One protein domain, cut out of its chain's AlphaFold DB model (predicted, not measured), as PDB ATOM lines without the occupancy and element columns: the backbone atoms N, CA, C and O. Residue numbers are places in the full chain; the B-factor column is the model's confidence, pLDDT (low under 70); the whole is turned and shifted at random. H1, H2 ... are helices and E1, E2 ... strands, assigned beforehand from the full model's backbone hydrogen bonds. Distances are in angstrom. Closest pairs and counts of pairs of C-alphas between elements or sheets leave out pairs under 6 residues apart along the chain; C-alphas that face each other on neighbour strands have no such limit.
ATOM      1  N   GLU A  15     119.217 136.571 170.820       94.44
ATOM      2  CA  GLU A  15     118.304 135.663 170.132       94.44
ATOM      3  C   GLU A  15     118.060 136.078 168.675       94.44
ATOM      4  O   GLU A  15     118.141 135.260 167.761       94.44
ATOM      5  N   GLN A  16     117.812 137.364 168.424       93.56
ATOM      6  CA  GLN A  16     117.620 137.864 167.061       93.56
ATOM      7  C   GLN A  16     118.900 137.747 166.222       93.56
ATOM      8  O   GLN A  16     118.824 137.365 165.054       93.56
ATOM      9  N   LYS A  17     120.080 138.024 166.802       94.69
ATOM     10  CA  LYS A  17     121.374 137.811 166.127       94.69
ATOM     11  C   LYS A  17     121.550 136.340 165.744       94.69
ATOM     12  O   LYS A  17     121.947 136.054 164.612       94.69
ATOM     13  N   PHE A  18     121.225 135.429 166.661       96.75
ATOM     14  CA  PHE A  18     121.277 133.989 166.433       96.75
ATOM     15  C   PHE A  18     120.322 133.556 165.317       96.75
ATOM     16  O   PHE A  18     120.752 132.892 164.383       96.75
ATOM     17  N   LYS A  19     119.055 133.982 165.354       95.81
ATOM     18  CA  LYS A  19     118.042 133.621 164.344       95.81
ATOM     19  C   LYS A  19     118.405 134.110 162.941       95.81
ATOM     20  O   LYS A  19     118.210 133.382 161.971       95.81
ATOM     21  N   LEU A  20     118.979 135.311 162.825       94.94
ATOM     22  CA  LEU A  20     119.509 135.813 161.552       94.94
ATOM     23  C   LEU A  20     120.646 134.921 161.039       94.94
ATOM     24  O   LEU A  20     120.606 134.462 159.901       94.94
ATOM     25  N   TRP A  21     121.619 134.617 161.900       96.50
ATOM     26  CA  TRP A  21     122.713 133.708 161.560       96.50
ATOM     27  C   TRP A  21     122.222 132.302 161.183       96.50
ATOM     28  O   TRP A  21     122.726 131.714 160.225       96.50
ATOM     29  N   LEU A  22     121.236 131.773 161.908       96.88
ATOM     30  CA  LEU A  22     120.644 130.462 161.676       96.88
ATOM     31  C   LEU A  22     120.014 130.397 160.283       96.88
ATOM     32  O   LEU A  22     120.330 129.488 159.520       96.88
ATOM     33  N   ASN A  23     119.202 131.393 159.915       95.62
ATOM     34  CA  ASN A  23     118.545 131.469 158.606       95.62
ATOM     35  C   ASN A  23     119.530 131.468 157.429       95.62
ATOM     36  O   ASN A  23     119.238 130.896 156.373       95.62
ATOM     37  N   ASP A  24     120.692 132.096 157.596       95.06
ATOM     38  CA  ASP A  24     121.750 132.065 156.588       95.06
ATOM     39  C   ASP A  24     122.471 130.714 156.580       95.06
ATOM     40  O   ASP A  24     122.744 130.154 155.520       95.06
ATOM     41  N   LYS A  32     122.594 115.877 158.603       93.06
ATOM     42  CA  LYS A  32     121.412 115.849 159.469       93.06
ATOM     43  C   LYS A  32     121.512 116.966 160.501       93.06
ATOM     44  O   LYS A  32     122.552 117.126 161.139       93.06
ATOM     45  N   TYR A  33     120.427 117.699 160.686       95.50
ATOM     46  CA  TYR A  33     120.318 118.701 161.734       95.50
ATOM     47  C   TYR A  33     118.886 118.778 162.260       95.50
ATOM     48  O   TYR A  33     117.946 118.333 161.600       95.50
ATOM     49  N   THR A  34     118.736 119.346 163.449       96.31
ATOM     50  CA  THR A  34     117.455 119.668 164.079       96.31
ATOM     51  C   THR A  34     117.500 121.089 164.616       96.31
ATOM     52  O   THR A  34     118.563 121.579 164.992       96.31
ATOM     53  N   ILE A  35     116.345 121.746 164.653       96.69
ATOM     54  CA  ILE A  35     116.178 123.083 165.225       96.69
ATOM     55  C   ILE A  35     115.073 122.988 166.278       96.69
ATOM     56  O   ILE A  35     114.064 122.322 166.034       96.69
ATOM     57  N   SER A  36     115.269 123.601 167.446       96.69
ATOM     58  CA  SER A  36     114.222 123.696 168.470       96.69
ATOM     59  C   SER A  36     113.023 124.506 167.970       96.69
ATOM     60  O   SER A  36     113.134 125.321 167.056       96.69
ATOM     61  N   SER A  37     111.853 124.309 168.576       95.56
ATOM     62  CA  SER A  37     110.613 124.973 168.149       95.56
ATOM     63  C   SER A  37     110.650 126.501 168.261       95.56
ATOM     64  O   SER A  37     109.979 127.187 167.497       95.56
ATOM     65  N   ASP A  38     111.428 127.037 169.200       95.62
ATOM     66  CA  ASP A  38     111.668 128.474 169.388       95.62
ATOM     67  C   ASP A  38     112.826 129.022 168.532       95.62
ATOM     68  O   ASP A  38     113.066 130.234 168.516       95.62
ATOM     69  N   SER A  39     113.512 128.155 167.779       95.56
ATOM     70  CA  SER A  39     114.673 128.469 166.945       95.56
ATOM     71  C   SER A  39     115.862 129.058 167.713       95.56
ATOM     72  O   SER A  39     116.596 129.885 167.168       95.56
ATOM     73  N   THR A  40     116.064 128.648 168.967       96.06
ATOM     74  CA  THR A  40     117.218 129.039 169.801       96.06
ATOM     75  C   THR A  40     118.218 127.905 170.036       96.06
ATOM     76  O   THR A  40     119.190 128.077 170.766       96.06
ATOM     77  N   LEU A  41     118.020 126.752 169.404       96.44
ATOM     78  CA  LEU A  41     118.982 125.659 169.393       96.44
ATOM     79  C   LEU A  41     119.045 125.067 167.990       96.44
ATOM     80  O   LEU A  41     118.030 124.648 167.434       96.44
ATOM     81  N   LEU A  42     120.251 125.009 167.436       97.12
ATOM     82  CA  LEU A  42     120.569 124.206 166.261       97.12
ATOM     83  C   LEU A  42     121.470 123.057 166.701       97.12
ATOM     84  O   LEU A  42     122.546 123.296 167.239       97.12
ATOM     85  N   THR A  43     121.076 121.830 166.383       95.31
ATOM     86  CA  THR A  43     121.907 120.641 166.594       95.31
ATOM     87  C   THR A  43     122.266 120.049 165.240       95.31
ATOM     88  O   THR A  43     121.384 119.657 164.479       95.31
ATOM     89  N   ILE A  44     123.556 119.973 164.920       94.31
ATOM     90  CA  ILE A  44     124.062 119.276 163.732       94.31
ATOM     91  C   ILE A  44     124.621 117.927 164.161       94.31
ATOM     92  O   ILE A  44     125.526 117.862 164.996       94.31
ATOM     93  N   THR A  45     124.131 116.866 163.528       91.56
ATOM     94  CA  THR A  45     124.519 115.490 163.822       91.56
ATOM     95  C   THR A  45     125.375 114.921 162.704       91.56
ATOM     96  O   THR A  45     124.960 114.860 161.544       91.56
ATOM     97  N   ASP A  46     126.555 114.442 163.078       88.75
ATOM     98  CA  ASP A  46     127.471 113.720 162.201       88.75
ATOM     99  C   ASP A  46     127.753 112.322 162.767       88.75
ATOM    100  O   ASP A  46     127.772 112.114 163.981       88.75
ATOM    101  N   SER A  47     127.985 111.356 161.883       88.81
ATOM    102  CA  SER A  47     128.344 109.987 162.244       88.81
ATOM    103  C   SER A  47     129.577 109.578 161.462       88.81
ATOM    104  O   SER A  47     129.614 109.652 160.236       88.81
ATOM    105  N   PHE A  48     130.579 109.066 162.163       90.44
ATOM    106  CA  PHE A  48     131.804 108.596 161.533       90.44
ATOM    107  C   PHE A  48     132.259 107.282 162.151       90.44
ATOM    108  O   PHE A  48     131.808 106.852 163.215       90.44
ATOM    109  N   SER A  49     133.163 106.608 161.447       92.56
ATOM    110  CA  SER A  49     133.783 105.399 161.960       92.56
ATOM    111  C   SER A  49     135.253 105.352 161.602       92.56
ATOM    112  O   SER A  49     135.664 105.869 160.562       92.56
ATOM    113  N   TYR A  50     136.034 104.709 162.456       93.12
ATOM    114  CA  TYR A  50     137.453 104.503 162.229       93.12
ATOM    115  C   TYR A  50     137.892 103.144 162.765       93.12
ATOM    116  O   TYR A  50     137.200 102.506 163.561       93.12
ATOM    117  N   ILE A  51     139.036 102.672 162.280       91.88
ATOM    118  CA  ILE A  51     139.611 101.384 162.666       91.88
ATOM    119  C   ILE A  51     140.914 101.645 163.404       91.88
ATOM    120  O   ILE A  51     141.781 102.361 162.903       91.88
ATOM    121  N   VAL A  52     141.069 101.008 164.558       90.19
ATOM    122  CA  VAL A  52     142.325 100.947 165.299       90.19
ATOM    123  C   VAL A  52     142.958  99.585 165.052       90.19
ATOM    124  O   VAL A  52     142.288  98.555 165.149       90.19
ATOM    125  N   ARG A  53     144.245  99.577 164.700       88.12
ATOM    126  CA  ARG A  53     145.062  98.368 164.561       88.12
ATOM    127  C   ARG A  53     146.360  98.540 165.324       88.12
ATOM    128  O   ARG A  53     147.061  99.529 165.126       88.12
ATOM    129  N   LYS A  54     146.697  97.574 166.178       84.06
ATOM    130  CA  LYS A  54     147.911  97.601 167.014       84.06
ATOM    131  C   LYS A  54     148.073  98.930 167.768       84.06
ATOM    132  O   LYS A  54     149.154  99.505 167.795       84.06
ATOM    133  N   GLY A  55     146.967  99.438 168.322       80.06
ATOM    134  CA  GLY A  55     146.934 100.693 169.082       80.06
ATOM    135  C   GLY A  55     147.052 101.979 168.252       80.06
ATOM    136  O   GLY A  55     147.140 103.054 168.830       80.06
ATOM    137  N   LYS A  56     147.051 101.904 166.913       85.06
ATOM    138  CA  LYS A  56     147.116 103.076 166.024       85.06
ATOM    139  C   LYS A  56     145.858 103.191 165.170       85.06
ATOM    140  O   LYS A  56     145.347 102.184 164.680       85.06
ATOM    141  N   ILE A  57     145.377 104.416 164.951       86.19
ATOM    142  CA  ILE A  57     144.293 104.685 163.996       86.19
ATOM    143  C   ILE A  57     144.816 104.354 162.590       86.19
ATOM    144  O   ILE A  57     145.728 105.009 162.097       86.19
ATOM    145  N   ALA A  58     144.258 103.320 161.961       83.00
ATOM    146  CA  ALA A  58     144.677 102.835 160.646       83.00
ATOM    147  C   ALA A  58     143.846 103.438 159.503       83.00
ATOM    148  O   ALA A  58     144.372 103.683 158.424       83.00
ATOM    149  N   TYR A  59     142.555 103.688 159.745       77.94
ATOM    150  CA  TYR A  59     141.634 104.277 158.769       77.94
ATOM    151  C   TYR A  59     140.653 105.188 159.488       77.94
ATOM    152  O   TYR A  59     140.010 104.740 160.435       77.94
ATOM    153  N   SER A  60     140.523 106.437 159.046       82.50
ATOM    154  CA  SER A  60     139.588 107.414 159.607       82.50
ATOM    155  C   SER A  60     139.127 108.377 158.520       82.50
ATOM    156  O   SER A  60     139.956 108.933 157.805       82.50
ATOM    157  N   THR A  61     137.818 108.612 158.430       77.50
ATOM    158  CA  THR A  61     137.242 109.681 157.597       77.50
ATOM    159  C   THR A  61     137.235 111.036 158.312       77.50
ATOM    160  O   THR A  61     136.947 112.054 157.694       77.50
ATOM    161  N   ASN A  62     137.568 111.065 159.610       83.69
ATOM    162  CA  ASN A  62     137.556 112.265 160.445       83.69
ATOM    163  C   ASN A  62     138.681 112.207 161.495       83.69
ATOM    164  O   ASN A  62     138.479 111.792 162.634       83.69
ATOM    165  N   LYS A  63     139.914 112.546 161.093       87.06
ATOM    166  CA  LYS A  63     141.127 112.351 161.914       87.06
ATOM    167  C   LYS A  63     141.049 113.043 163.282       87.06
ATOM    168  O   LYS A  63     141.252 112.372 164.287       87.06
ATOM    169  N   LYS A  64     140.685 114.329 163.317       88.19
ATOM    170  CA  LYS A  64     140.633 115.135 164.550       88.19
ATOM    171  C   LYS A  64     139.672 114.545 165.589       88.19
ATOM    172  O   LYS A  64     140.035 114.406 166.751       88.19
ATOM    173  N   ASN A  65     138.464 114.160 165.173       88.56
ATOM    174  CA  ASN A  65     137.489 113.577 166.098       88.56
ATOM    175  C   ASN A  65     137.897 112.170 166.543       88.56
ATOM    176  O   ASN A  65     137.706 111.810 167.701       88.56
ATOM    177  N   SER A  66     138.500 111.383 165.651       89.88
ATOM    178  CA  SER A  66     139.037 110.070 166.014       89.88
ATOM    179  C   SER A  66     140.156 110.182 167.053       89.88
ATOM    180  O   SER A  66     140.159 109.414 168.008       89.88
ATOM    181  N   GLU A  67     141.061 111.156 166.928       90.00
ATOM    182  CA  GLU A  67     142.110 111.428 167.923       90.00
ATOM    183  C   GLU A  67     141.526 111.865 169.273       90.00
ATOM    184  O   GLU A  67     141.931 111.331 170.305       90.00
ATOM    185  N   ALA A  68     140.529 112.757 169.275       88.94
ATOM    186  CA  ALA A  68     139.841 113.179 170.498       88.94
ATOM    187  C   ALA A  68     139.166 111.998 171.217       88.94
ATOM    188  O   ALA A  68     139.330 111.824 172.423       88.94
ATOM    189  N   ILE A  69     138.470 111.130 170.474       90.38
ATOM    190  CA  ILE A  69     137.862 109.925 171.051       90.38
ATOM    191  C   ILE A  69     138.925 108.962 171.579       90.38
ATOM    192  O   ILE A  69     138.752 108.404 172.658       90.38
ATOM    193  N   GLN A  70     140.025 108.754 170.854       89.25
ATOM    194  CA  GLN A  70     141.109 107.890 171.329       89.25
ATOM    195  C   GLN A  70     141.756 108.425 172.607       89.25
ATOM    196  O   GLN A  70     142.094 107.633 173.483       89.25
ATOM    197  N   TYR A  71     141.876 109.746 172.747       88.19
ATOM    198  CA  TYR A  71     142.336 110.363 173.986       88.19
ATOM    199  C   TYR A  71     141.388 110.059 175.154       88.19
ATOM    200  O   TYR A  71     141.849 109.601 176.194       88.19
ATOM    201  N   MET A  72     140.072 110.212 174.958       88.19
ATOM    202  CA  MET A  72     139.073 109.865 175.981       88.19
ATOM    203  C   MET A  72     139.079 108.370 176.333       88.19
ATOM    204  O   MET A  72     138.895 107.999 177.487       88.19
ATOM    205  N   LEU A  73     139.295 107.499 175.341       88.69
ATOM    206  CA  LEU A  73     139.299 106.047 175.525       88.69
ATOM    207  C   LEU A  73     140.587 105.508 176.148       88.69
ATOM    208  O   LEU A  73     140.538 104.422 176.717       88.69
ATOM    209  N   LYS A  74     141.714 106.223 176.048       85.19
ATOM    210  CA  LYS A  74     143.058 105.776 176.475       85.19
ATOM    211  C   LYS A  74     143.079 105.117 177.859       85.19
ATOM    212  O   LYS A  74     143.847 104.197 178.113       85.19
ATOM    213  N   ASP A  75     142.220 105.633 178.712       78.25
ATOM    214  CA  ASP A  75     142.224 105.501 180.153       78.25
ATOM    215  C   ASP A  75     141.167 104.488 180.652       78.25
ATOM    216  O   ASP A  75     141.314 103.875 181.705       78.25
ATOM    217  N   VAL A  76     140.117 104.261 179.858       82.44
ATOM    218  CA  VAL A  76     138.933 103.447 180.212       82.44
ATOM    219  C   VAL A  76     138.715 102.258 179.274       82.44
ATOM    220  O   VAL A  76     137.947 101.336 179.564       82.44
ATOM    221  N   HIS A  77     139.356 102.276 178.107       81.00
ATOM    222  CA  HIS A  77     139.313 101.190 177.144       81.00
ATOM    223  C   HIS A  77     140.451 100.216 177.427       81.00
ATOM    224  O   HIS A  77     141.546 100.316 176.875       81.00
ATOM    225  N   GLU A  78     140.181  99.262 178.312       64.44
ATOM    226  CA  GLU A  78     141.125  98.195 178.628       64.44
ATOM    227  C   GLU A  78     141.307  97.251 177.422       64.44
ATOM    228  O   GLU A  78     140.317  96.825 176.808       64.44
ATOM    229  N   PRO A  79     142.547  96.860 177.072       56.91
ATOM    230  CA  PRO A  79     142.770  95.821 176.079       56.91
ATOM    231  C   PRO A  79     142.256  94.485 176.622       56.91
ATOM    232  O   PRO A  79     142.531  94.114 177.761       56.91
ATOM    233  N   PRO A  80     141.604  93.695 175.763       52.59
ATOM    234  CA  PRO A  80     142.414  92.652 175.126       52.59
ATOM    235  C   PRO A  80     142.486  92.782 173.596       52.59
ATOM    236  O   PRO A  80     142.987  91.889 172.908       52.59
ATOM    237  N   TYR A  81     141.980  93.879 173.023       62.31
ATOM    238  CA  TYR A  81     141.722  93.959 171.585       62.31
ATOM    239  C   TYR A  81     142.695  94.885 170.853       62.31
ATOM    240  O   TYR A  81     142.516  96.093 170.767       62.31
ATOM    241  N   ILE A  82     143.707  94.269 170.239       71.25
ATOM    242  CA  ILE A  82     144.698  94.925 169.368       71.25
ATOM    243  C   ILE A  82     144.028  95.610 168.161       71.25
ATOM    244  O   ILE A  82     144.535  96.617 167.667       71.25
ATOM    245  N   ASN A  83     142.897  95.071 167.689       87.25
ATOM    246  CA  ASN A  83     142.156  95.585 166.541       87.25
ATOM    247  C   ASN A  83     140.678  95.765 166.890       87.25
ATOM    248  O   ASN A  83     140.021  94.804 167.304       87.25
ATOM    249  N   TYR A  84     140.144  96.959 166.659       91.38
ATOM    250  CA  TYR A  84     138.733  97.266 166.875       91.38
ATOM    251  C   TYR A  84     138.254  98.373 165.933       91.38
ATOM    252  O   TYR A  84     139.046  99.134 165.373       91.38
ATOM    253  N   ARG A  85     136.937  98.446 165.736       92.69
ATOM    254  CA  ARG A  85     136.280  99.537 165.008       92.69
ATOM    255  C   ARG A  85     135.555 100.426 166.001       92.69
ATOM    256  O   ARG A  85     134.852  99.917 166.867       92.69
ATOM    257  N   VAL A  86     135.680 101.732 165.835       92.81
ATOM    258  CA  VAL A  86     134.880 102.718 166.558       92.81
ATOM    259  C   VAL A  86     133.843 103.294 165.611       92.81
ATOM    260  O   VAL A  86     134.151 103.593 164.458       92.81
ATOM    261  N   ILE A  87     132.617 103.422 166.093       93.06
ATOM    262  CA  ILE A  87     131.529 104.158 165.457       93.06
ATOM    263  C   ILE A  87     131.101 105.215 166.462       93.06
ATOM    264  O   ILE A  87     130.803 104.879 167.607       93.06
ATOM    265  N   ALA A  88     131.088 106.473 166.049       91.62
ATOM    266  CA  ALA A  88     130.737 107.572 166.926       91.62
ATOM    267  C   ALA A  88     129.751 108.512 166.250       91.62
ATOM    268  O   ALA A  88     129.864 108.794 165.053       91.62
ATOM    269  N   ASN A  89     128.815 108.999 167.054       89.31
ATOM    270  CA  ASN A  89     127.986 110.138 166.706       89.31
ATOM    271  C   ASN A  89     128.582 111.374 167.364       89.31
ATOM    272  O   ASN A  89     129.036 111.302 168.503       89.31
ATOM    273  N   ARG A  90     128.579 112.488 166.642       89.62
ATOM    274  CA  ARG A  90     128.975 113.799 167.137       89.62
ATOM    275  C   ARG A  90     127.790 114.732 167.018       89.62
ATOM    276  O   ARG A  90     127.251 114.862 165.916       89.62
ATOM    277  N   TYR A  91     127.447 115.406 168.106       90.62
ATOM    278  CA  TYR A  91     126.493 116.510 168.085       90.62
ATOM    279  C   TYR A  91     127.255 117.818 168.238       90.62
ATOM    280  O   TYR A  91     128.149 117.934 169.076       90.62
ATOM    281  N   ASN A  92     126.940 118.779 167.374       91.75
ATOM    282  CA  ASN A  92     127.337 120.167 167.554       91.75
ATOM    283  C   ASN A  92     126.082 120.969 167.832       91.75
ATOM    284  O   ASN A  92     125.223 121.077 166.956       91.75
ATOM    285  N   GLU A  93     125.999 121.507 169.033       94.56
ATOM    286  CA  GLU A  93     124.915 122.372 169.454       94.56
ATOM    287  C   GLU A  93     125.345 123.822 169.326       94.56
ATOM    288  O   GLU A  93     126.485 124.167 169.638       94.56
ATOM    289  N   PHE A  94     124.428 124.654 168.849       96.50
ATOM    290  CA  PHE A  94     124.603 126.088 168.722       96.50
ATOM    291  C   PHE A  94     123.422 126.785 169.387       96.50
ATOM    292  O   PHE A  94     122.275 126.515 169.022       96.50
ATOM    293  N   THR A  95     123.704 127.690 170.317       97.00
ATOM    294  CA  THR A  95     122.710 128.475 171.069       97.00
ATOM    295  C   THR A  95     123.019 129.967 170.960       97.00
ATOM    296  O   THR A  95     124.161 130.314 170.657       97.00
ATOM    297  N   PRO A  96     122.062 130.884 171.190       96.75
ATOM    298  CA  PRO A  96     122.351 132.307 171.319       96.75
ATOM    299  C   PRO A  96     123.474 132.557 172.327       96.75
ATOM    300  O   PRO A  96     123.520 131.908 173.368       96.75
ATOM    301  N   SER A  97     124.377 133.489 172.014       95.00
ATOM    302  CA  SER A  97     125.413 133.903 172.963       95.00
ATOM    303  C   SER A  97     125.012 135.180 173.672       95.00
ATOM    304  O   SER A  97     124.681 136.173 173.025       95.00
ATOM    305  N   GLU A  98     125.150 135.182 174.992       91.69
ATOM    306  CA  GLU A  98     124.990 136.387 175.809       91.69
ATOM    307  C   GLU A  98     126.160 137.375 175.625       91.69
ATOM    308  O   GLU A  98     126.077 138.546 176.002       91.69
ATOM    309  N   ILE A  99     127.259 136.938 174.999       91.56
ATOM    310  CA  ILE A  99     128.388 137.799 174.658       91.56
ATOM    311  C   ILE A  99     128.021 138.614 173.418       91.56
ATOM    312  O   ILE A  99     127.928 138.090 172.312       91.56
ATOM    313  N   ASP A 100     127.896 139.932 173.586       82.94
ATOM    314  CA  ASP A 100     127.391 140.858 172.561       82.94
ATOM    315  C   ASP A 100     128.084 140.760 171.182       82.94
ATOM    316  O   ASP A 100     127.474 141.080 170.157       82.94
ATOM    317  N   GLN A 101     129.352 140.346 171.156       86.88
ATOM    318  CA  GLN A 101     130.188 140.216 169.955       86.88
ATOM    319  C   GLN A 101     130.000 138.876 169.225       86.88
ATOM    320  O   GLN A 101     130.383 138.752 168.061       86.88
ATOM    321  N   LEU A 102     129.425 137.876 169.894       91.44
ATOM    322  CA  LEU A 102     129.212 136.539 169.360       91.44
ATOM    323  C   LEU A 102     127.771 136.376 168.873       91.44
ATOM    324  O   LEU A 102     126.825 136.957 169.397       91.44
ATOM    325  N   LYS A 103     127.610 135.577 167.817       92.69
ATOM    326  CA  LYS A 103     126.291 135.229 167.261       92.69
ATOM    327  C   LYS A 103     125.692 134.017 167.967       92.69
ATOM    328  O   LYS A 103     124.476 133.909 168.063       92.69
ATOM    329  N   TYR A 104     126.558 133.111 168.409       96.00
ATOM    330  CA  TYR A 104     126.202 131.858 169.044       96.00
ATOM    331  C   TYR A 104     127.315 131.395 169.985       96.00
ATOM    332  O   TYR A 104     128.482 131.749 169.802       96.00
ATOM    333  N   GLU A 105     126.945 130.564 170.947       95.50
ATOM    334  CA  GLU A 105     127.837 129.650 171.653       95.50
ATOM    335  C   GLU A 105     127.733 128.272 171.014       95.50
ATOM    336  O   GLU A 105     126.708 127.932 170.425       95.50
ATOM    337  N   ALA A 106     128.822 127.506 171.064       93.44
ATOM    338  CA  ALA A 106     128.874 126.185 170.459       93.44
ATOM    339  C   ALA A 106     129.381 125.150 171.455       93.44
ATOM    340  O   ALA A 106     130.396 125.358 172.123       93.44
ATOM    341  N   TYR A 107     128.709 124.010 171.485       89.56
ATOM    342  CA  TYR A 107     129.088 122.856 172.283       89.56
ATOM    343  C   TYR A 107     129.227 121.627 171.383       89.56
ATOM    344  O   TYR A 107     128.528 121.480 170.382       89.56
ATOM    345  N   THR A 108     130.196 120.763 171.683       87.88
ATOM    346  CA  THR A 108     130.426 119.520 170.941       87.88
ATOM    347  C   THR A 108     130.477 118.358 171.910       87.88
ATOM    348  O   THR A 108     131.262 118.385 172.855       87.88
ATOM    349  N   GLU A 109     129.719 117.312 171.608       88.12
ATOM    350  CA  GLU A 109     129.689 116.076 172.385       88.12
ATOM    351  C   GLU A 109     129.675 114.834 171.489       88.12
ATOM    352  O   GLU A 109     129.364 114.889 170.291       88.12
ATOM    353  N   PHE A 110     130.032 113.700 172.089       88.00
ATOM    354  CA  PHE A 110     130.016 112.375 171.483       88.00
ATOM    355  C   PHE A 110     129.049 111.465 172.250       88.00
ATOM    356  O   PHE A 110     129.484 110.527 172.923       88.00
ATOM    357  N   PRO A 111     127.728 111.686 172.119       82.19
ATOM    358  CA  PRO A 111     126.703 111.057 172.962       82.19
ATOM    359  C   PRO A 111     126.698 109.527 172.884       82.19
ATOM    360  O   PRO A 111     126.173 108.849 173.765       82.19
ATOM    361  N   LEU A 112     127.274 108.960 171.822       82.88
ATOM    362  CA  LEU A 112     127.509 107.531 171.714       82.88
ATOM    363  C   LEU A 112     128.856 107.269 171.048       82.88
ATOM    364  O   LEU A 112     129.030 107.518 169.852       82.88
ATOM    365  N   ILE A 113     129.766 106.663 171.807       92.06
ATOM    366  CA  ILE A 113     131.001 106.078 171.287       92.06
ATOM    367  C   ILE A 113     130.862 104.561 171.387       92.06
ATOM    368  O   ILE A 113     130.921 103.973 172.467       92.06
ATOM    369  N   LYS A 114     130.664 103.906 170.244       93.81
ATOM    370  CA  LYS A 114     130.508 102.456 170.146       93.81
ATOM    371  C   LYS A 114     131.798 101.816 169.661       93.81
ATOM    372  O   LYS A 114     132.229 102.054 168.533       93.81
ATOM    373  N   VAL A 115     132.376 100.944 170.474       93.38
ATOM    374  CA  VAL A 115     133.531 100.122 170.114       93.38
ATOM    375  C   VAL A 115     133.075  98.708 169.775       93.38
ATOM    376  O   VAL A 115     132.361  98.060 170.535       93.38
ATOM    377  N   LEU A 116     133.503  98.215 168.617       92.25
ATOM    378  CA  LEU A 116     133.249  96.869 168.123       92.25
ATOM    379  C   LEU A 116     134.566  96.095 168.097       92.25
ATOM    380  O   LEU A 116     135.446  96.391 167.284       92.25
ATOM    381  N   ALA A 117     134.681  95.078 168.949       89.75
ATOM    382  CA  ALA A 117     135.898  94.290 169.092       89.75
ATOM    383  C   ALA A 117     135.577  92.796 169.241       89.75
ATOM    384  O   ALA A 117     135.039  92.370 170.257       89.75
ATOM    385  N   LYS A 118     135.894  91.984 168.221       87.12
ATOM    386  CA  LYS A 118     135.555  90.544 168.171       87.12
ATOM    387  C   LYS A 118     134.088  90.292 168.601       87.12
ATOM    388  O   LYS A 118     133.157  90.788 167.953       87.12
ATOM    389  N   ASN A 119     133.901  89.584 169.716       88.50
ATOM    390  CA  ASN A 119     132.614  89.200 170.294       88.50
ATOM    391  C   ASN A 119     132.064  90.217 171.299       88.50
ATOM    392  O   ASN A 119     131.066  89.933 171.943       88.50
ATOM    393  N   VAL A 120     132.673  91.392 171.431       90.81
ATOM    394  CA  VAL A 120     132.265  92.424 172.383       90.81
ATOM    395  C   VAL A 120     131.831  93.687 171.642       90.81
ATOM    396  O   VAL A 120     132.401  94.070 170.612       90.81
ATOM    397  N   ILE A 121     130.774  94.314 172.149       92.88
ATOM    398  CA  ILE A 121     130.372  95.684 171.828       92.88
ATOM    399  C   ILE A 121     130.487  96.481 173.118       92.88
ATOM    400  O   ILE A 121     129.966  96.044 174.134       92.88
ATOM    401  N   ILE A 122     131.140  97.634 173.084       92.62
ATOM    402  CA  ILE A 122     131.176  98.547 174.226       92.62
ATOM    403  C   ILE A 122     130.524  99.852 173.801       92.62
ATOM    404  O   ILE A 122     130.984 100.482 172.851       92.62
ATOM    405  N   ASN A 123     129.449 100.242 174.476       93.38
ATOM    406  CA  ASN A 123     128.832 101.552 174.311       93.38
ATOM    407  C   ASN A 123     129.294 102.429 175.468       93.38
ATOM    408  O   ASN A 123     128.883 102.209 176.606       93.38
ATOM    409  N   TYR A 124     130.170 103.381 175.176       92.06
ATOM    410  CA  TYR A 124     130.643 104.354 176.146       92.06
ATOM    411  C   TYR A 124     129.685 105.534 176.215       92.06
ATOM    412  O   TYR A 124     129.299 106.079 175.177       92.06
ATOM    413  N   ASN A 125     129.359 105.926 177.445       86.56
ATOM    414  CA  ASN A 125     128.624 107.146 177.730       86.56
ATOM    415  C   ASN A 125     129.636 108.236 178.065       86.56
ATOM    416  O   ASN A 125     130.350 108.172 179.075       86.56
ATOM    417  N   GLU A 126     129.716 109.210 177.171       80.88
ATOM    418  CA  GLU A 126     130.539 110.398 177.324       80.88
ATOM    419  C   GLU A 126     129.736 111.492 178.038       80.88
ATOM    420  O   GLU A 126     128.533 111.637 177.831       80.88
ATOM    421  N   ASN A 127     130.403 112.224 178.923       70.62
ATOM    422  CA  ASN A 127     129.888 113.417 179.572       70.62
ATOM    423  C   ASN A 127     131.026 114.439 179.714       70.62
ATOM    424  O   ASN A 127     132.014 114.188 180.420       70.62
ATOM    425  N   ARG A 128     130.868 115.593 179.055       70.38
ATOM    426  CA  ARG A 128     131.804 116.730 179.062       70.38
ATOM    427  C   ARG A 128     133.259 116.321 178.804       70.38
ATOM    428  O   ARG A 128     134.148 116.598 179.603       70.38
ATOM    429  N   ALA A 129     133.489 115.652 177.681       73.06
ATOM    430  CA  ALA A 129     134.765 115.107 177.221       73.06
ATOM    431  C   ALA A 129     135.390 114.036 178.136       73.06
ATOM    432  O   ALA A 129     136.585 113.753 178.039       73.06
TER     433      ALA A 129
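What this domain is: This is residues 15 to 24 and 32 to 129 of the 168 residues of an uncharacterized protein of Prevotella pallens ATCC 700821 (UniProt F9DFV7). Picture a long, twisted ribbon of three long antiparallel strands, E2, E4 and E5, whose one end is widened by the shorter strands E3 and E6 and curls round the helix H2. At the other end the short strand E1 runs beside E2, and the helix H1 only grazes the sheet. The printed part has 108 residues, with two named helices and six named strands, which follow each other along the chain as H1, E1, E2, E3, H2, E4, E5 and E6; the class is mixed, helices and strands, and the sheet is branched, with the antiparallel neighbour pairs E1 and E2, E2 and E3, E2 and E4, E4 and E5, and E5 and E6. The whole is loose, with a radius of gyration of the C-alphas of 17.0 A, and forms a rod spanning 52 by 23 by 22 A.

How they stand to each other: Start with E2, residues 42 to 53, which has three neighbours. On one side of it look for E1, residues 32 to 35, beside residues 42 to 45, and E3, residues 56 to 60, beside residues 50 to 53; N 34 and O 43 are 2.9 A apart, and N 58 and O 51 are 2.8 A apart, both within hydrogen-bond range. E1, E2 and E3 form a meander, each strand the antiparallel neighbour of the one before. On the other side of E2 is E4, residues 83 to 95, antiparallel at 163 degrees, with N 46 and O 90 within hydrogen-bond range at 3.0 A. E4 begins a second meander with E5, residues 105 to 117, and E6, residues 120 to 127; N 87 and O 114, and N 115 and O 122, are within range at 2.8 A each. The sheet curls round H2, residues 63 to 73; their closest C-alphas include Tyr 50 of E2 and Ser 66, 6.9 A apart. H1, residues 15 to 24, only grazes the sheet with residues 15 to 22; its closest C-alpha pair with E4 is Phe 18 and Thr 95, 7.3 A. H1 and H2 are apart. In both helices every O i to N i+4 pair is within hydrogen-bond range.

Where its parts are: Find C-alpha 83 at (142.156, 95.585, 166.541); from there E4 runs 38.5 A to C-alpha 95 at (122.710, 128.475, 171.069). E5 is 36.4 A long, E2 35.6 A and E6 22.3 A, while E3 is 10.8 A and E1 10.6 A. H2 is 15.1 A long; H1 runs 14.4 A from C-alpha 15 at (118.304, 135.663, 170.132).

The domain as a whole: The two C-alphas farthest apart, those of Gln 16 and Pro 80, are 52.2 A apart. Residues 25 to 31 are not printed, and C-alphas 24 and 32 are 16.5 A apart across this cut. Of the links that are printed whole, none is long. Look at residues 78 to 81 for the low confidence, with pLDDT under 70; the mean of the printed part is 88.7.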